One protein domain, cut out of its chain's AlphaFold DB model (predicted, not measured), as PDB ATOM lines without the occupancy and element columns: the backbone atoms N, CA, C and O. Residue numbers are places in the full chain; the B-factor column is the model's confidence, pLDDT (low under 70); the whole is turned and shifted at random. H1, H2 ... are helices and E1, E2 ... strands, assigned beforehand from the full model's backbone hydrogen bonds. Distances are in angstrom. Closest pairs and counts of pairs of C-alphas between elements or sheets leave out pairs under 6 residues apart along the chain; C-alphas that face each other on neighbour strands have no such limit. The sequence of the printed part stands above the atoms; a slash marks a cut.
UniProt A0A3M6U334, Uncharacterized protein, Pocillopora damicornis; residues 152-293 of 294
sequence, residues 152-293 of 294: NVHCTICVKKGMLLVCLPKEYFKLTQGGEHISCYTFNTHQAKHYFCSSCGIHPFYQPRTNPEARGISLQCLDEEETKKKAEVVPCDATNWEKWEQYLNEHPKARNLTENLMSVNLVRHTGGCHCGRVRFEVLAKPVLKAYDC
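This is residues 152 to 293 of the 294 residues of an uncharacterized protein of Pocillopora damicornis (UniProt A0A3M6U334). Two sheets lie partly face to face with their strands crossed, a loose sandwich in which a strongly twisted seven-stranded sheet is partly covered by the small sheet E2, E9, E8. H1 sits beside the large sheet, H2 lies near its E7 end, and H3 lies off to one side, farthest from the mean of the C-alphas. The 142 printed residues hold three named helices and ten named strands, in the order H1 E1 E2 E3 E4 E5 E6 H2 E7 H3 E8 E9 E10; the large sheet, order E3, E4, E5, E6, E1, E10, E7, is mixed, and the small one is antiparallel. The class is mixed, helices and strands, with 70 residues, under half, in named elements. The whole is compact, with a radius of gyration of the C-alphas of 14.6 A and spans of 41 by 39 by 25 A.

Find C-alpha 156 at (157.833, 136.067, 108.062), where H1 begins; it runs to 161. Next come E1, residues 164 to 169, 16.9 A long, E2, 173 to 177, E3, 182 to 185, E4, 193 to 197, E5, 205 to 207, and E6, 214 to 218. Then read H2, 225 to 230, E7, 232 to 235, and H3, 241 to 250, 13.7 A long. E8, 267 to 272, is 16.9 A long, E9, 279 to 284, is 16.4 A, and E10, 289 to 292, ends at C-alpha 292 (162.543, 143.736, 117.339).

Look first at E3, E4, E5 and E6, a meander, each strand the antiparallel neighbour of the one before; N 183 and O 196 are 2.8 A apart, N 207 and O 193 2.8 A, N 206 and O 216 2.8 A. E1 is staggered, antiparallel to E6 with N 217 and O 166 at 2.8 A, and to E10 with N 165 and O 291 at 2.8 A. E7, an edge strand, is parallel to E10, with N 234 and O 290 at 2.8 A. E6, H2 and E7 form a split strand-helix-strand unit, two strands of one sheet that follow each other among the strands with a helix between them along the chain, and with E1 and E10 between them in the sheet; its crossover is right-handed. In the other sheet, N 174 of E2 and O 281 of E9 are 2.9 A apart, and N 269 of E8 and O 282 of E9 2.8 A. The sheets' facing parts are 9.7 A centre to centre, their strands at 62 degrees. H1 is at the large sheet's level, height 3.4 A; H2 is only just not on it, with 4 pairs of C-alphas within 10 A; H3 is on neither sheet. In H1, H2 and H3 every O i to N i+4 pair is within hydrogen-bond range.

The C-alphas of Ser 199 and Glu 250, the two farthest apart, are 42.5 A apart. The printed part has no cut, and the link H3 to E8, 16 residues, is long. Mean pLDDT of the printed part is 78.8; residues 152 to 155, 210 to 211, 234 to 264 and 293 are under 70.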
ATOM      1  N   ASN A 152     163.961 130.457 114.570       31.28
ATOM      2  CA  ASN A 152     162.593 129.937 114.730       31.28
ATOM      3  C   ASN A 152     161.722 130.672 115.806       31.28
ATOM      4  O   ASN A 152     161.143 130.075 116.710       31.28
ATOM      5  N   VAL A 153     161.506 131.977 115.627       36.66
ATOM      6  CA  VAL A 153     160.294 132.766 116.004       36.66
ATOM      7  C   VAL A 153     159.895 133.651 114.796       36.66
ATOM      8  O   VAL A 153     159.188 134.655 114.899       36.66
ATOM      9  N   HIS A 154     160.339 133.251 113.597       51.03
ATOM     10  CA  HIS A 154     160.240 133.986 112.337       51.03
ATOM     11  C   HIS A 154     158.820 133.932 111.772       51.03
ATOM     12  O   HIS A 154     158.526 133.260 110.781       51.03
ATOM     13  N   CYS A 155     157.897 134.694 112.365       65.81
ATOM     14  CA  CYS A 155     156.730 135.111 111.605       65.81
ATOM     15  C   CYS A 155     157.243 135.957 110.434       65.81
ATOM     16  O   CYS A 155     157.608 137.121 110.605       65.81
ATOM     17  N   THR A 156     157.278 135.380 109.233       76.25
ATOM     18  CA  THR A 156     157.833 136.067 108.062       76.25
ATOM     19  C   THR A 156     157.032 137.320 107.688       76.25
ATOM     20  O   THR A 156     157.554 138.172 106.981       76.25
ATOM     21  N   ILE A 157     155.811 137.508 108.217       82.62
ATOM     22  CA  ILE A 157     155.104 138.802 108.185       82.62
ATOM     23  C   ILE A 157     155.809 139.844 109.057       82.62
ATOM     24  O   ILE A 157     156.050 140.952 108.582       82.62
ATOM     25  N   CYS A 158     156.138 139.511 110.309       76.50
ATOM     26  CA  CYS A 158     156.824 140.422 111.230       76.50
ATOM     27  C   CYS A 158     158.190 140.837 110.674       76.50
ATOM     28  O   CYS A 158     158.480 142.033 110.647       76.50
ATOM     29  N   VAL A 159     158.951 139.883 110.124       76.94
ATOM     30  CA  VAL A 159     160.238 140.142 109.457       76.94
ATOM     31  C   VAL A 159     160.042 141.015 108.215       76.94
ATOM     32  O   VAL A 159     160.630 142.088 108.120       76.94
ATOM     33  N   LYS A 160     159.154 140.632 107.281       82.12
ATOM     34  CA  LYS A 160     158.911 141.389 106.032       82.12
ATOM     35  C   LYS A 160     158.399 142.811 106.272       82.12
ATOM     36  O   LYS A 160     158.615 143.684 105.428       82.12
ATOM     37  N   LYS A 161     157.731 143.042 107.405       81.69
ATOM     38  CA  LYS A 161     157.309 144.366 107.873       81.69
ATOM     39  C   LYS A 161     158.418 145.103 108.641       81.69
ATOM     40  O   LYS A 161     158.363 146.315 108.756       81.69
ATOM     41  N   GLY A 162     159.404 144.411 109.203       77.62
ATOM     42  CA  GLY A 162     160.328 145.012 110.162       77.62
ATOM     43  C   GLY A 162     159.600 145.494 111.422       77.62
ATOM     44  O   GLY A 162     159.785 146.636 111.854       77.62
ATOM     45  N   MET A 163     158.699 144.658 111.948       80.19
ATOM     46  CA  MET A 163     157.803 145.003 113.050       80.19
ATOM     47  C   MET A 163     158.564 145.142 114.377       80.19
ATOM     48  O   MET A 163     159.186 144.193 114.833       80.19
ATOM     49  N   LEU A 164     158.416 146.306 115.019       84.75
ATOM     50  CA  LEU A 164     158.747 146.513 116.432       84.75
ATOM     51  C   LEU A 164     157.498 146.278 117.271       84.75
ATOM     52  O   LEU A 164     156.499 146.995 117.101       84.75
ATOM     53  N   LEU A 165     157.539 145.264 118.126       84.38
ATOM     54  CA  LEU A 165     156.345 144.703 118.721       84.38
ATOM     55  C   LEU A 165     156.176 145.038 120.197       84.38
ATOM     56  O   LEU A 165     156.997 144.661 121.019       84.38
ATOM     57  N   VAL A 166     155.052 145.654 120.546       85.88
ATOM     58  CA  VAL A 166     154.644 145.879 121.936       85.88
ATOM     59  C   VAL A 166     153.519 144.905 122.262       85.88
ATOM     60  O   VAL A 166     152.450 144.957 121.654       85.88
ATOM     61  N   CYS A 167     153.757 144.004 123.209       83.38
ATOM     62  CA  CYS A 167     152.766 143.031 123.665       83.38
ATOM     63  C   CYS A 167     152.064 143.530 124.929       83.38
ATOM     64  O   CYS A 167     152.717 144.043 125.841       83.38
ATOM     65  N   LEU A 168     150.745 143.349 124.972       81.00
ATOM     66  CA  LEU A 168     149.893 143.632 126.124       81.00
ATOM     67  C   LEU A 168     148.696 142.664 126.159       81.00
ATOM     68  O   LEU A 168     148.371 142.061 125.128       81.00
ATOM     69  N   PRO A 169     148.019 142.494 127.306       79.12
ATOM     70  CA  PRO A 169     146.751 141.787 127.366       79.12
ATOM     71  C   PRO A 169     145.674 142.538 126.577       79.12
ATOM     72  O   PRO A 169     145.689 143.765 126.446       79.12
ATOM     73  N   LYS A 170     144.739 141.786 126.011       82.12
ATOM     74  CA  LYS A 170     143.694 142.273 125.110       82.12
ATOM     75  C   LYS A 170     142.750 143.262 125.785       82.12
ATOM     76  O   LYS A 170     142.268 144.152 125.099       82.12
ATOM     77  N   GLU A 171     142.510 143.149 127.086       82.50
ATOM     78  CA  GLU A 171     141.670 144.073 127.852       82.50
ATOM     79  C   GLU A 171     142.266 145.488 127.964       82.50
ATOM     80  O   GLU A 171     141.525 146.453 128.145       82.50
ATOM     81  N   TYR A 172     143.580 145.636 127.759       85.56
ATOM     82  CA  TYR A 172     144.273 146.930 127.695       85.56
ATOM     83  C   TYR A 172     144.381 147.478 126.268       85.56
ATOM     84  O   TYR A 172     144.980 148.531 126.056       85.56
ATOM     85  N   PHE A 173     143.814 146.774 125.286       92.94
ATOM     86  CA  PHE A 173     143.749 147.183 123.891       92.94
ATOM     87  C   PHE A 173     142.297 147.429 123.491       92.94
ATOM     88  O   PHE A 173     141.434 146.565 123.644       92.94
ATOM     89  N   LYS A 174     142.031 148.573 122.865       96.19
ATOM     90  CA  LYS A 174     140.713 148.866 122.308       96.19
ATOM     91  C   LYS A 174     140.839 149.373 120.884       96.19
ATOM     92  O   LYS A 174     141.501 150.371 120.615       96.19
ATOM     93  N   LEU A 175     140.144 148.703 119.969       97.06
ATOM     94  CA  LEU A 175     139.895 149.249 118.644       97.06
ATOM     95  C   LEU A 175     138.840 150.352 118.777       97.06
ATOM     96  O   LEU A 175     137.721 150.088 119.213       97.06
ATOM     97  N   THR A 176     139.201 151.582 118.426       96.94
ATOM     98  CA  THR A 176     138.316 152.748 118.554       96.94
ATOM     99  C   THR A 176     137.582 153.063 117.255       96.94
ATOM    100  O   THR A 176     136.510 153.658 117.303       96.94
ATOM    101  N   GLN A 177     138.119 152.640 116.104       97.00
ATOM    102  CA  GLN A 177     137.519 152.865 114.786       97.00
ATOM    103  C   GLN A 177     138.008 151.834 113.757       97.00
ATOM    104  O   GLN A 177     139.163 151.398 113.813       97.00
ATOM    105  N   GLY A 178     137.165 151.515 112.768       93.00
ATOM    106  CA  GLY A 178     137.599 150.875 111.523       93.00
ATOM    107  C   GLY A 178     137.566 149.359 111.500       93.00
ATOM    108  O   GLY A 178     138.397 148.762 110.813       93.00
ATOM    109  N   GLY A 179     136.654 148.731 112.246       94.19
ATOM    110  CA  GLY A 179     136.479 147.274 112.262       94.19
ATOM    111  C   GLY A 179     136.260 146.694 110.861       94.19
ATOM    112  O   GLY A 179     136.906 145.727 110.468       94.19
ATOM    113  N   GLU A 180     135.419 147.359 110.078       96.06
ATOM    114  CA  GLU A 180     135.076 147.070 108.684       96.06
ATOM    115  C   GLU A 180     136.237 147.278 107.700       96.06
ATOM    116  O   GLU A 180     136.252 146.731 106.597       96.06
ATOM    117  N   HIS A 181     137.241 148.060 108.097       96.81
ATOM    118  CA  HIS A 181     138.430 148.336 107.298       96.81
ATOM    119  C   HIS A 181     139.610 147.424 107.650       96.81
ATOM    120  O   HIS A 181     140.714 147.635 107.135       96.81
ATOM    121  N   ILE A 182     139.404 146.419 108.503       96.94
ATOM    122  CA  ILE A 182     140.421 145.440 108.872       96.94
ATOM    123  C   ILE A 182     140.272 144.178 108.024       96.94
ATOM    124  O   ILE A 182     139.250 143.500 108.027       96.94
ATOM    125  N   SER A 183     141.356 143.820 107.349       97.69
ATOM    126  CA  SER A 183     141.568 142.494 106.786       97.69
ATOM    127  C   SER A 183     142.374 141.648 107.768       97.69
ATOM    128  O   SER A 183     143.283 142.142 108.436       97.69
ATOM    129  N   CYS A 184     142.046 140.362 107.850       96.19
ATOM    130  CA  CYS A 184     142.746 139.397 108.688       96.19
ATOM    131  C   CYS A 184     143.405 138.343 107.803       96.19
ATOM    132  O   CYS A 184     142.746 137.741 106.957       96.19
ATOM    133  N   TYR A 185     144.684 138.088 108.040       94.50
ATOM    134  CA  TYR A 185     145.414 137.002 107.407       94.50
ATOM    135  C   TYR A 185     145.928 136.020 108.460       94.50
ATOM    136  O   TYR A 185     146.404 136.419 109.527       94.50
ATOM    137  N   THR A 186     145.817 134.731 108.153       90.88
ATOM    138  CA  THR A 186     146.300 133.626 108.983       90.88
ATOM    139  C   THR A 186     147.040 132.633 108.091       90.88
ATOM    140  O   THR A 186     146.749 132.531 106.898       90.88
ATOM    141  N   PHE A 187     148.009 131.925 108.657       84.00
ATOM    142  CA  PHE A 187     148.804 130.913 107.966       84.00
ATOM    143  C   PHE A 187     149.335 129.892 108.982       84.00
ATOM    144  O   PHE A 187     149.178 130.084 110.194       84.00
ATOM    145  N   ASN A 188     149.963 128.818 108.501       81.56
ATOM    146  CA  ASN A 188     150.468 127.709 109.316       81.56
ATOM    147  C   ASN A 188     149.376 127.114 110.218       81.56
ATOM    148  O   ASN A 188     148.437 126.506 109.723       81.56
ATOM    149  N   THR A 189     149.455 127.303 111.540       79.38
ATOM    150  CA  THR A 189     148.457 126.767 112.483       79.38
ATOM    151  C   THR A 189     147.126 127.521 112.459       79.38
ATOM    152  O   THR A 189     146.203 127.143 113.171       79.38
ATOM    153  N   HIS A 190     147.033 128.624 111.707       80.19
ATOM    154  CA  HIS A 190     145.870 129.516 111.628       80.19
ATOM    155  C   HIS A 190     145.435 130.167 112.957       80.19
ATOM    156  O   HIS A 190     144.408 130.841 113.025       80.19
ATOM    157  N   GLN A 191     146.240 130.025 114.011       76.12
ATOM    158  CA  GLN A 191     145.969 130.589 115.335       76.12
ATOM    159  C   GLN A 191     146.434 132.047 115.463       76.12
ATOM    160  O   GLN A 191     145.755 132.860 116.089       76.12
ATOM    161  N   ALA A 192     147.580 132.393 114.860       82.94
ATOM    162  CA  ALA A 192     148.028 133.780 114.786       82.94
ATOM    163  C   ALA A 192     147.149 134.550 113.795       82.94
ATOM    164  O   ALA A 192     146.982 134.119 112.651       82.94
ATOM    165  N   LYS A 193     146.625 135.705 114.214       90.19
ATOM    166  CA  LYS A 193     145.797 136.565 113.357       90.19
ATOM    167  C   LYS A 193     146.511 137.876 113.093       90.19
ATOM    168  O   LYS A 193     146.702 138.674 114.007       90.19
ATOM    169  N   HIS A 194     146.894 138.101 111.844       92.31
ATOM    170  CA  HIS A 194     147.560 139.322 111.410       92.31
ATOM    171  C   HIS A 194     146.536 140.281 110.821       92.31
ATOM    172  O   HIS A 194     145.969 140.013 109.760       92.31
ATOM    173  N   TYR A 195     146.310 141.399 111.506       96.00
ATOM    174  CA  TYR A 195     145.337 142.398 111.090       96.00
ATOM    175  C   TYR A 195     146.026 143.525 110.329       96.00
ATOM    176  O   TYR A 195     147.036 144.065 110.779       96.00
ATOM    177  N   PHE A 196     145.473 143.898 109.179       97.62
ATOM    178  CA  PHE A 196     145.941 145.030 108.387       97.62
ATOM    179  C   PHE A 196     144.784 145.842 107.831       97.62
ATOM    180  O   PHE A 196     143.688 145.336 107.616       97.62
ATOM    181  N   CYS A 197     145.024 147.125 107.586       98.38
ATOM    182  CA  CYS A 197     144.031 147.987 106.974       98.38
ATOM    183  C   CYS A 197     143.844 147.610 105.498       98.38
ATOM    184  O   CYS A 197     144.792 147.699 104.718       98.38
ATOM    185  N   SER A 198     142.618 147.290 105.090       97.56
ATOM    186  CA  SER A 198     142.267 146.941 103.707       97.56
ATOM    187  C   SER A 198     142.536 148.072 102.705       97.56
ATOM    188  O   SER A 198     142.668 147.830 101.510       97.56
ATOM    189  N   SER A 199     142.646 149.316 103.186       97.50
ATOM    190  CA  SER A 199     142.823 150.506 102.346       97.50
ATOM    191  C   SER A 199     144.285 150.921 102.151       97.50
ATOM    192  O   SER A 199     144.648 151.374 101.072       97.50
ATOM    193  N   CYS A 200     145.127 150.800 103.184       97.50
ATOM    194  CA  CYS A 200     146.536 151.225 103.115       97.50
ATOM    195  C   CYS A 200     147.551 150.109 103.407       97.50
ATOM    196  O   CYS A 200     148.754 150.357 103.375       97.50
ATOM    197  N   GLY A 201     147.097 148.896 103.726       96.69
ATOM    198  CA  GLY A 201     147.934 147.719 103.973       96.69
ATOM    199  C   GLY A 201     148.765 147.752 105.260       96.69
ATOM    200  O   GLY A 201     149.556 146.849 105.482       96.69
ATOM    201  N   ILE A 202     148.648 148.781 106.105       97.25
ATOM    202  CA  ILE A 202     149.395 148.856 107.373       97.25
ATOM    203  C   ILE A 202     148.850 147.826 108.363       97.25
ATOM    204  O   ILE A 202     147.633 147.758 108.525       97.25
ATOM    205  N   HIS A 203     149.731 147.099 109.061       95.69
ATOM    206  CA  HIS A 203     149.386 146.195 110.171       95.69
ATOM    207  C   HIS A 203     149.468 146.906 111.530       95.69
ATOM    208  O   HIS A 203     150.543 146.904 112.134       95.69
ATOM    209  N   PRO A 204     148.400 147.541 112.038       95.06
ATOM    210  CA  PRO A 204     148.467 148.244 113.317       95.06
ATOM    211  C   PRO A 204     148.671 147.300 114.511       95.06
ATOM    212  O   PRO A 204     149.364 147.664 115.459       95.06
ATOM    213  N   PHE A 205     148.110 146.089 114.454       93.62
ATOM    214  CA  PHE A 205     148.170 145.107 115.536       93.62
ATOM    215  C   PHE A 205     147.976 143.671 115.021       93.62
ATOM    216  O   PHE A 205     147.595 143.449 113.870       93.62
ATOM    217  N   TYR A 206     148.231 142.683 115.873       89.38
ATOM    218  CA  TYR A 206     148.007 141.266 115.602       89.38
ATOM    219  C   TYR A 206     147.648 140.505 116.890       89.38
ATOM    220  O   TYR A 206     147.885 140.981 118.005       89.38
ATOM    221  N   GLN A 207     147.053 139.326 116.735       87.06
ATOM    222  CA  GLN A 207     146.844 138.368 117.817       87.06
ATOM    223  C   GLN A 207     147.945 137.296 117.756       87.06
ATOM    224  O   GLN A 207     148.030 136.586 116.744       87.06
ATOM    225  N   PRO A 208     148.769 137.152 118.809       77.56
ATOM    226  CA  PRO A 208     149.784 136.109 118.886       77.56
ATOM    227  C   PRO A 208     149.194 134.696 118.870       77.56
ATOM    228  O   PRO A 208     148.099 134.450 119.369       77.56
ATOM    229  N   ARG A 209     149.968 133.744 118.338       73.31
ATOM    230  CA  ARG A 209     149.627 132.312 118.349       73.31
ATOM    231  C   ARG A 209     149.556 131.743 119.766       73.31
ATOM    232  O   ARG A 209     148.662 130.968 120.070       73.31
ATOM    233  N   THR A 210     150.534 132.100 120.595       66.19
ATOM    234  CA  THR A 210     150.774 131.513 121.921       66.19
ATOM    235  C   THR A 210     149.783 131.981 122.977       66.19
ATOM    236  O   THR A 210     149.602 131.296 123.976       66.19
ATOM    237  N   ASN A 211     149.144 133.134 122.767       67.19
ATOM    238  CA  ASN A 211     148.154 133.671 123.686       67.19
ATOM    239  C   ASN A 211     147.065 134.454 122.922       67.19
ATOM    240  O   ASN A 211     147.305 135.592 122.506       67.19
ATOM    241  N   PRO A 212     145.864 133.874 122.746       73.12
ATOM    242  CA  PRO A 212     144.729 134.542 122.103       73.12
ATOM    243  C   PRO A 212     144.226 135.801 122.830       73.12
ATOM    244  O   PRO A 212     143.691 136.710 122.183       73.12
ATOM    245  N   GLU A 213     144.448 135.881 124.144       75.44
ATOM    246  CA  GLU A 213     144.107 137.036 124.982       75.44
ATOM    247  C   GLU A 213     145.224 138.087 125.011       75.44
ATOM    248  O   GLU A 213     145.119 139.084 125.712       75.44
ATOM    249  N   ALA A 214     146.273 137.930 124.204       77.56
ATOM    250  CA  ALA A 214     147.256 138.977 123.965       77.56
ATOM    251  C   ALA A 214     146.912 139.805 122.723       77.56
ATOM    252  O   ALA A 214     146.344 139.322 121.735       77.56
ATOM    253  N   ARG A 215     147.342 141.063 122.724       86.38
ATOM    254  CA  ARG A 215     147.429 141.907 121.534       86.38
ATOM    255  C   ARG A 215     148.856 142.401 121.393       86.38
ATOM    256  O   ARG A 215     149.432 142.972 122.314       86.38
ATOM    257  N   GLY A 216     149.420 142.155 120.221       87.31
ATOM    258  CA  GLY A 216     150.678 142.751 119.823       87.31
ATOM    259  C   GLY A 216     150.401 143.962 118.947       87.31
ATOM    260  O   GLY A 216     149.807 143.818 117.880       87.31
ATOM    261  N   ILE A 217     150.807 145.149 119.378       91.56
ATOM    262  CA  ILE A 217     150.708 146.371 118.580       91.56
ATOM    263  C   ILE A 217     152.062 146.692 117.957       91.56
ATOM    264  O   ILE A 217     153.123 146.394 118.507       91.56
ATOM    265  N   SER A 218     152.030 147.331 116.795       92.00
ATOM    266  CA  SER A 218     153.243 147.834 116.169       92.00
ATOM    267  C   SER A 218     153.600 149.187 116.781       92.00
ATOM    268  O   SER A 218     152.838 150.139 116.615       92.00
ATOM    269  N   LEU A 219     154.771 149.300 117.418       91.69
ATOM    270  CA  LEU A 219     155.274 150.565 117.982       91.69
ATOM    271  C   LEU A 219     155.263 151.686 116.929       91.69
ATOM    272  O   LEU A 219     154.846 152.810 117.185       91.69
ATOM    273  N   GLN A 220     155.627 151.337 115.696       92.88
ATOM    274  CA  GLN A 220     155.619 152.224 114.531       92.88
ATOM    275  C   GLN A 220     154.238 152.818 114.210       92.88
ATOM    276  O   GLN A 220     154.149 153.828 113.516       92.88
ATOM    277  N   CYS A 221     153.157 152.177 114.665       96.06
ATOM    278  CA  CYS A 221     151.780 152.607 114.436       96.06
ATOM    279  C   CYS A 221     151.228 153.527 115.529       96.06
ATOM    280  O   CYS A 221     150.123 154.033 115.326       96.06
ATOM    281  N   LEU A 222     151.979 153.788 116.605       96.06
ATOM    282  CA  LEU A 222     151.641 154.819 117.587       96.06
ATOM    283  C   LEU A 222     151.792 156.221 116.993       96.06
ATOM    284  O   LEU A 222     152.608 156.449 116.086       96.06
ATOM    285  N   ASP A 223     150.994 157.151 117.497       95.00
ATOM    286  CA  ASP A 223     151.012 158.538 117.039       95.00
ATOM    287  C   ASP A 223     151.976 159.399 117.863       95.00
ATOM    288  O   ASP A 223     152.550 160.351 117.339       95.00
ATOM    289  N   GLU A 224     152.239 159.019 119.113       93.25
ATOM    290  CA  GLU A 224     153.143 159.722 120.016       93.25
ATOM    291  C   GLU A 224     154.616 159.488 119.623       93.25
ATOM    292  O   GLU A 224     155.209 158.446 119.916       93.25
ATOM    293  N   GLU A 225     155.239 160.465 118.952       87.62
ATOM    294  CA  GLU A 225     156.652 160.387 118.532       87.62
ATOM    295  C   GLU A 225     157.617 160.194 119.706       87.62
ATOM    296  O   GLU A 225     158.540 159.383 119.628       87.62
ATOM    297  N   GLU A 226     157.374 160.875 120.824       87.00
ATOM    298  CA  GLU A 226     158.218 160.758 122.015       87.00
ATOM    299  C   GLU A 226     158.155 159.364 122.648       87.00
ATOM    300  O   GLU A 226     159.186 158.836 123.065       87.00
ATOM    301  N   THR A 227     156.986 158.715 122.646       88.12
ATOM    302  CA  THR A 227     156.859 157.318 123.083       88.12
ATOM    303  C   THR A 227     157.678 156.394 122.189       88.12
ATOM    304  O   THR A 227     158.375 155.514 122.689       88.12
ATOM    305  N   LYS A 228     157.640 156.600 120.865       88.12
ATOM    306  CA  LYS A 228     158.398 155.778 119.908       88.12
ATOM    307  C   LYS A 228     159.908 155.912 120.095       88.12
ATOM    308  O   LYS A 228     160.600 154.904 120.008       88.12
ATOM    309  N   LYS A 229     160.408 157.121 120.372       86.81
ATOM    310  CA  LYS A 229     161.840 157.374 120.617       86.81
ATOM    311  C   LYS A 229     162.331 156.810 121.948       86.81
ATOM    312  O   LYS A 229     163.446 156.310 122.015       86.81
ATOM    313  N   LYS A 230     161.516 156.920 123.002       88.38
ATOM    314  CA  LYS A 230     161.879 156.469 124.355       88.38
ATOM    315  C   LYS A 230     161.679 154.972 124.564       88.38
ATOM    316  O   LYS A 230     162.096 154.463 125.595       88.38
ATOM    317  N   ALA A 231     161.013 154.288 123.635       85.50
ATOM    318  CA  ALA A 231     160.744 152.869 123.766       85.50
ATOM    319  C   ALA A 231     162.045 152.063 123.883       85.50
ATOM    320  O   ALA A 231     162.977 152.226 123.096       85.50
ATOM    321  N   GLU A 232     162.073 151.151 124.845       83.19
ATOM    322  CA  GLU A 232     163.157 150.191 125.019       83.19
ATOM    323  C   GLU A 232     162.994 149.099 123.961       83.19
ATOM    324  O   GLU A 232     162.047 148.309 124.022       83.19
ATOM    325  N   VAL A 233     163.886 149.071 122.971       79.19
ATOM    326  CA  VAL A 233     163.871 148.050 121.919       79.19
ATOM    327  C   VAL A 233     164.769 146.894 122.330       79.19
ATOM    328  O   VAL A 233     165.978 147.056 122.470       79.19
ATOM    329  N   VAL A 234     164.165 145.726 122.516       69.31
ATOM    330  CA  VAL A 234     164.862 144.489 122.858       69.31
ATOM    331  C   VAL A 234     164.997 143.632 121.602       69.31
ATOM    332  O   VAL A 234     163.980 143.362 120.951       69.31
ATOM    333  N   PRO A 235     166.210 143.179 121.251       65.31
ATOM    334  CA  PRO A 235     166.400 142.246 120.150       65.31
ATOM    335  C   PRO A 235     165.742 140.914 120.519       65.31
ATOM    336  O   PRO A 235     165.960 140.393 121.614       65.31
ATOM    337  N   CYS A 236     164.912 140.365 119.639       58.12
ATOM    338  CA  CYS A 236     164.323 139.048 119.843       58.12
ATOM    339  C   CYS A 236     165.163 138.017 119.081       58.12
ATOM    340  O   CYS A 236     164.932 137.808 117.890       58.12
ATOM    341  N   ASP A 237     166.135 137.380 119.753       47.50
ATOM    342  CA  ASP A 237     166.864 136.249 119.168       47.50
ATOM    343  C   ASP A 237     165.957 135.015 119.149       47.50
ATOM    344  O   ASP A 237     165.846 134.211 120.074       47.50
ATOM    345  N   ALA A 238     165.246 134.933 118.046       48.75
ATOM    346  CA  ALA A 238     164.289 133.918 117.711       48.75
ATOM    347  C   ALA A 238     164.927 132.551 117.389       48.75
ATOM    348  O   ALA A 238     164.189 131.605 117.113       48.75
ATOM    349  N   THR A 239     166.262 132.425 117.355       41.00
ATOM    350  CA  THR A 239     166.932 131.270 116.730       41.00
ATOM    351  C   THR A 239     167.132 130.046 117.617       41.00
ATOM    352  O   THR A 239     167.268 128.938 117.108       41.00
ATOM    353  N   ASN A 240     167.056 130.187 118.939       40.53
ATOM    354  CA  ASN A 240     167.156 129.055 119.860       40.53
ATOM    355  C   ASN A 240     165.911 128.978 120.735       40.53
ATOM    356  O   ASN A 240     165.896 129.552 121.817       40.53
ATOM    357  N   TRP A 241     164.878 128.242 120.313       41.69
ATOM    358  CA  TRP A 241     163.695 128.018 121.158       41.69
ATOM    359  C   TRP A 241     164.064 127.394 122.517       41.69
ATOM    360  O   TRP A 241     163.483 127.762 123.530       41.69
ATOM    361  N   GLU A 242     165.087 126.536 122.565       39.88
ATOM    362  CA  GLU A 242     165.589 125.914 123.801       39.88
ATOM    363  C   GLU A 242     166.240 126.939 124.748       39.88
ATOM    364  O   GLU A 242     165.963 126.944 125.947       39.88
ATOM    365  N   LYS A 243     167.024 127.889 124.211       42.16
ATOM    366  CA  LYS A 243     167.553 129.019 124.997       42.16
ATOM    367  C   LYS A 243     166.508 130.097 125.253       42.16
ATOM    368  O   LYS A 243     166.638 130.814 126.229       42.16
ATOM    369  N   TRP A 244     165.486 130.234 124.411       45.66
ATOM    370  CA  TRP A 244     164.388 131.177 124.609       45.66
ATOM    371  C   TRP A 244     163.460 130.687 125.710       45.66
ATOM    372  O   TRP A 244     163.073 131.477 126.555       45.66
ATOM    373  N   GLU A 245     163.151 129.391 125.793       46.50
ATOM    374  CA  GLU A 245     162.489 128.823 126.969       46.50
ATOM    375  C   GLU A 245     163.348 128.993 128.218       46.50
ATOM    376  O   GLU A 245     162.818 129.422 129.239       46.50
ATOM    377  N   GLN A 246     164.661 128.766 128.137       46.81
ATOM    378  CA  GLN A 246     165.580 129.068 129.235       46.81
ATOM    379  C   GLN A 246     165.580 130.566 129.599       46.81
ATOM    380  O   GLN A 246     165.444 130.893 130.769       46.81
ATOM    381  N   TYR A 247     165.601 131.483 128.628       46.09
ATOM    382  CA  TYR A 247     165.500 132.931 128.826       46.09
ATOM    383  C   TYR A 247     164.146 133.323 129.417       46.09
ATOM    384  O   TYR A 247     164.104 134.140 130.324       46.09
ATOM    385  N   LEU A 248     163.039 132.725 128.974       48.25
ATOM    386  CA  LEU A 248     161.702 132.898 129.546       48.25
ATOM    387  C   LEU A 248     161.590 132.272 130.948       48.25
ATOM    388  O   LEU A 248     160.734 132.697 131.722       48.25
ATOM    389  N   ASN A 249     162.413 131.275 131.280       50.91
ATOM    390  CA  ASN A 249     162.487 130.648 132.602       50.91
ATOM    391  C   ASN A 249     163.385 131.456 133.565       50.91
ATOM    392  O   ASN A 249     163.042 131.587 134.736       50.91
ATOM    393  N   GLU A 250     164.482 132.042 133.075       42.84
ATOM    394  CA  GLU A 250     165.385 132.963 133.792       42.84
ATOM    395  C   GLU A 250     164.785 134.379 133.907       42.84
ATOM    396  O   GLU A 250     164.998 135.090 134.887       42.84
ATOM    397  N   HIS A 251     163.957 134.762 132.932       40.00
ATOM    398  CA  HIS A 251     163.184 135.998 132.854       40.00
ATOM    399  C   HIS A 251     161.695 135.649 132.705       40.00
ATOM    400  O   HIS A 251     161.091 135.924 131.663       40.00
ATOM    401  N   PRO A 252     161.036 135.130 133.757       39.19
ATOM    402  CA  PRO A 252     159.594 134.847 133.744       39.19
ATOM    403  C   PRO A 252     158.740 136.085 133.419       39.19
ATOM    404  O   PRO A 252     157.565 135.973 133.072       39.19
ATOM    405  N   LYS A 253     159.342 137.283 133.460       35.47
ATOM    406  CA  LYS A 253     158.764 138.549 133.000       35.47
ATOM    407  C   LYS A 253     158.705 138.705 131.470       35.47
ATOM    408  O   LYS A 253     157.779 139.333 130.987       35.47
ATOM    409  N   ALA A 254     159.548 138.050 130.679       37.56
ATOM    410  CA  ALA A 254     159.421 138.080 129.217       37.56
ATOM    411  C   ALA A 254     158.196 137.278 128.706       37.56
ATOM    412  O   ALA A 254     157.694 137.534 127.612       37.56
ATOM    413  N   ARG A 255     157.642 136.362 129.526       45.47
ATOM    414  CA  ARG A 255     156.290 135.784 129.338       45.47
ATOM    415  C   ARG A 255     155.170 136.748 129.736       45.47
ATOM    416  O   ARG A 255     154.022 136.559 129.331       45.47
ATOM    417  N   ASN A 256     155.473 137.761 130.543       51.41
ATOM    418  CA  ASN A 256     154.484 138.685 131.060       51.41
ATOM    419  C   ASN A 256     154.133 139.729 129.998       51.41
ATOM    420  O   ASN A 256     154.799 140.748 129.835       51.41
ATOM    421  N   LEU A 257     152.962 139.545 129.385       55.41
ATOM    422  CA  LEU A 257     152.192 140.624 128.749       55.41
ATOM    423  C   LEU A 257     152.065 141.865 129.652       55.41
ATOM    424  O   LEU A 257     151.786 142.963 129.183       55.41
ATOM    425  N   THR A 258     152.265 141.682 130.957       55.06
ATOM    426  CA  THR A 258     152.185 142.708 131.981       55.06
ATOM    427  C   THR A 258     153.455 143.541 132.141       55.06
ATOM    428  O   THR A 258     153.397 144.507 132.884       55.06
ATOM    429  N   GLU A 259     154.582 143.285 131.460       66.00
ATOM    430  CA  GLU A 259     155.772 144.164 131.576       66.00
ATOM    431  C   GLU A 259     155.462 145.615 131.195       66.00
ATOM    432  O   GLU A 259     155.894 146.562 131.855       66.00
ATOM    433  N   ASN A 260     154.645 145.793 130.156       68.38
ATOM    434  CA  ASN A 260     154.129 147.099 129.765       68.38
ATOM    435  C   ASN A 260     153.014 147.614 130.698       68.38
ATOM    436  O   ASN A 260     152.496 148.701 130.474       68.38
ATOM    437  N   LEU A 261     152.670 146.871 131.752       61.81
ATOM    438  CA  LEU A 261     151.658 147.179 132.768       61.81
ATOM    439  C   LEU A 261     152.219 147.258 134.205       61.81
ATOM    440  O   LEU A 261     151.487 147.648 135.105       61.81
ATOM    441  N   MET A 262     153.499 146.941 134.448       61.75
ATOM    442  CA  MET A 262     154.130 146.933 135.787       61.75
ATOM    443  C   MET A 262     154.371 148.345 136.382       61.75
ATOM    444  O   MET A 262     155.199 148.510 137.275       61.75
ATOM    445  N   SER A 263     153.673 149.376 135.893       59.62
ATOM    446  CA  SER A 263     153.763 150.765 136.363       59.62
ATOM    447  C   SER A 263     152.507 151.148 137.142       59.62
ATOM    448  O   SER A 263     151.397 150.871 136.695       59.62
ATOM    449  N   VAL A 264     152.675 151.873 138.253       58.97
ATOM    450  CA  VAL A 264     151.560 152.473 139.015       58.97
ATOM    451  C   VAL A 264     150.816 153.566 138.233       58.97
ATOM    452  O   VAL A 264     149.675 153.876 138.553       58.97
ATOM    453  N   ASN A 265     151.431 154.105 137.174       79.25
ATOM    454  CA  ASN A 265     150.876 155.159 136.326       79.25
ATOM    455  C   ASN A 265     150.792 154.668 134.878       79.25
ATOM    456  O   ASN A 265     151.723 154.867 134.091       79.25
ATOM    457  N   LEU A 266     149.701 153.983 134.533       86.75
ATOM    458  CA  LEU A 266     149.401 153.658 133.141       86.75
ATOM    459  C   LEU A 266     148.888 154.906 132.420       86.75
ATOM    460  O   LEU A 266     148.100 155.678 132.966       86.75
ATOM    461  N   VAL A 267     149.317 155.084 131.178       91.88
ATOM    462  CA  VAL A 267     148.887 156.171 130.303       91.88
ATOM    463  C   VAL A 267     148.245 155.602 129.047       91.88
ATOM    464  O   VAL A 267     148.527 154.477 128.622       91.88
ATOM    465  N   ARG A 268     147.346 156.388 128.460       94.81
ATOM    466  CA  ARG A 268     146.717 156.055 127.188       94.81
ATOM    467  C   ARG A 268     147.673 156.419 126.058       94.81
ATOM    468  O   ARG A 268     148.059 157.577 125.948       94.81
ATOM    469  N   HIS A 269     147.990 155.449 125.213       95.75
ATOM    470  CA  HIS A 269     148.650 155.663 123.927       95.75
ATOM    471  C   HIS A 269     147.645 155.433 122.807       95.75
ATOM    472  O   HIS A 269     146.777 154.560 122.902       95.75
ATOM    473  N   THR A 270     147.769 156.197 121.735       97.69
ATOM    474  CA  THR A 270     146.877 156.145 120.583       97.69
ATOM    475  C   THR A 270     147.647 155.775 119.328       97.69
ATOM    476  O   THR A 270     148.843 156.022 119.177       97.69
ATOM    477  N   GLY A 271     146.971 155.113 118.402       97.19
ATOM    478  CA  GLY A 271     147.617 154.715 117.169       97.19
ATOM    479  C   GLY A 271     146.642 154.278 116.106       97.19
ATOM    480  O   GLY A 271     145.419 154.286 116.265       97.19
ATOM    481  N   GLY A 272     147.200 153.888 114.971       97.50
ATOM    482  CA  GLY A 272     146.392 153.431 113.859       97.50
ATOM    483  C   GLY A 272     147.153 153.252 112.564       97.50
ATOM    484  O   GLY A 272     148.373 153.442 112.474       97.50
ATOM    485  N   CYS A 273     146.391 152.886 111.539       97.75
ATOM    486  CA  CYS A 273     146.893 152.783 110.181       97.75
ATOM    487  C   CYS A 273     147.183 154.171 109.585       97.75
ATOM    488  O   CYS A 273     146.770 155.202 110.114       97.75
ATOM    489  N   HIS A 274     147.888 154.203 108.454       97.19
ATOM    490  CA  HIS A 274     148.287 155.464 107.830       97.19
ATOM    491  C   HIS A 274     147.100 156.294 107.313       97.19
ATOM    492  O   HIS A 274     147.117 157.512 107.425       97.19
ATOM    493  N   CYS A 275     146.063 155.661 106.755       96.81
ATOM    494  CA  CYS A 275     144.923 156.390 106.190       96.81
ATOM    495  C   CYS A 275     143.889 156.853 107.230       96.81
ATOM    496  O   CYS A 275     142.845 157.365 106.842       96.81
ATOM    497  N   GLY A 276     144.124 156.612 108.524       96.94
ATOM    498  CA  GLY A 276     143.223 157.013 109.608       96.94
ATOM    499  C   GLY A 276     141.954 156.167 109.758       96.94
ATOM    500  O   GLY A 276     141.258 156.314 110.751       96.94
ATOM    501  N   ARG A 277     141.666 155.245 108.829       97.69
ATOM    502  CA  ARG A 277     140.452 154.411 108.883       97.69
ATOM    503  C   ARG A 277     140.435 153.427 110.045       97.69
ATOM    504  O   ARG A 277     139.363 153.130 110.540       97.69
ATOM    505  N   VAL A 278     141.597 152.919 110.455       98.12
ATOM    506  CA  VAL A 278     141.747 151.976 111.572       98.12
ATOM    507  C   VAL A 278     142.482 152.683 112.697       98.12
ATOM    508  O   VAL A 278     143.625 153.111 112.499       98.12
ATOM    509  N   ARG A 279     141.842 152.781 113.863       98.25
ATOM    510  CA  ARG A 279     142.365 153.478 115.045       98.25
ATOM    511  C   ARG A 279     142.230 152.602 116.277       98.25
ATOM    512  O   ARG A 279     141.268 151.845 116.407       98.25
ATOM    513  N   PHE A 280     143.205 152.700 117.166       97.81
ATOM    514  CA  PHE A 280     143.213 151.985 118.429       97.81
ATOM    515  C   PHE A 280     143.744 152.872 119.553       97.81
ATOM    516  O   PHE A 280     144.431 153.869 119.319       97.81
ATOM    517  N   GLU A 281     143.450 152.456 120.774       96.94
ATOM    518  CA  GLU A 281     144.081 152.947 121.987       96.94
ATOM    519  C   GLU A 281     144.596 151.773 122.813       96.94
ATOM    520  O   GLU A 281     144.022 150.678 122.789       96.94
ATOM    521  N   VAL A 282     145.690 152.006 123.531       93.94
ATOM    522  CA  VAL A 282     146.227 151.064 124.507       93.94
ATOM    523  C   VAL A 282     146.507 151.757 125.825       93.94
ATOM    524  O   VAL A 282     146.919 152.915 125.850       93.94
ATOM    525  N   LEU A 283     146.295 151.042 126.921       91.06
ATOM    526  CA  LEU A 283     146.639 151.502 128.259       91.06
ATOM    527  C   LEU A 283     147.895 150.757 128.722       91.06
ATOM    528  O   LEU A 283     147.868 149.542 128.891       91.06
ATOM    529  N   ALA A 284     149.008 151.473 128.874       88.25
ATOM    530  CA  ALA A 284     150.314 150.887 129.183       88.25
ATOM    531  C   ALA A 284     151.224 151.896 129.902       88.25
ATOM    532  O   ALA A 284     150.894 153.075 130.016       88.25
ATOM    533  N   LYS A 285     152.391 151.460 130.385       86.62
ATOM    534  CA  LYS A 285     153.405 152.350 130.964       86.62
ATOM    535  C   LYS A 285     153.836 153.437 129.955       86.62
ATOM    536  O   LYS A 285     153.764 153.203 128.747       86.62
ATOM    537  N   PRO A 286     154.312 154.611 130.411       87.75
ATOM    538  CA  PRO A 286     154.741 155.687 129.513       87.75
ATOM    539  C   PRO A 286     155.908 155.296 128.597       87.75
ATOM    540  O   PRO A 286     155.926 155.664 127.428       87.75
ATOM    541  N   VAL A 287     156.866 154.528 129.125       89.00
ATOM    542  CA  VAL A 287     158.042 154.046 128.388       89.00
ATOM    543  C   VAL A 287     157.813 152.600 127.979       89.00
ATOM    544  O   VAL A 287     157.975 151.694 128.796       89.00
ATOM    545  N   LEU A 288     157.401 152.377 126.735       87.31
ATOM    546  CA  LEU A 288     157.068 151.042 126.237       87.31
ATOM    547  C   LEU A 288     158.318 150.190 126.020       87.31
ATOM    548  O   LEU A 288     159.348 150.685 125.580       87.31
ATOM    549  N   LYS A 289     158.193 148.890 126.270       82.81
ATOM    550  CA  LYS A 289     159.169 147.887 125.849       82.81
ATOM    551  C   LYS A 289     158.661 147.221 124.573       82.81
ATOM    552  O   LYS A 289     157.537 146.705 124.551       82.81
ATOM    553  N   ALA A 290     159.467 147.285 123.520       83.38
ATOM    554  CA  ALA A 290     159.171 146.750 122.202       83.38
ATOM    555  C   ALA A 290     160.209 145.694 121.803       83.38
ATOM    556  O   ALA A 290     161.388 145.835 122.091       83.38
ATOM    557  N   TYR A 291     159.773 144.655 121.109       76.12
ATOM    558  CA  TYR A 291     160.615 143.553 120.662       76.12
ATOM    559  C   TYR A 291     160.890 143.696 119.162       76.12
ATOM    560  O   TYR A 291     159.941 143.786 118.378       76.12
ATOM    561  N   ASP A 292     162.161 143.747 118.758       74.06
ATOM    562  CA  ASP A 292     162.543 143.736 117.339       74.06
ATOM    563  C   ASP A 292     162.595 142.291 116.843       74.06
ATOM    564  O   ASP A 292     163.368 141.482 117.346       74.06
ATOM    565  N   CYS A 293     161.725 141.956 115.890       59.38
ATOM    566  CA  CYS A 293     161.599 140.609 115.326       59.38
ATOM    567  C   CYS A 293     162.338 140.460 113.983       59.38
ATOM    568  O   CYS A 293     161.861 139.717 113.118       59.38
TER     569      CYS A 293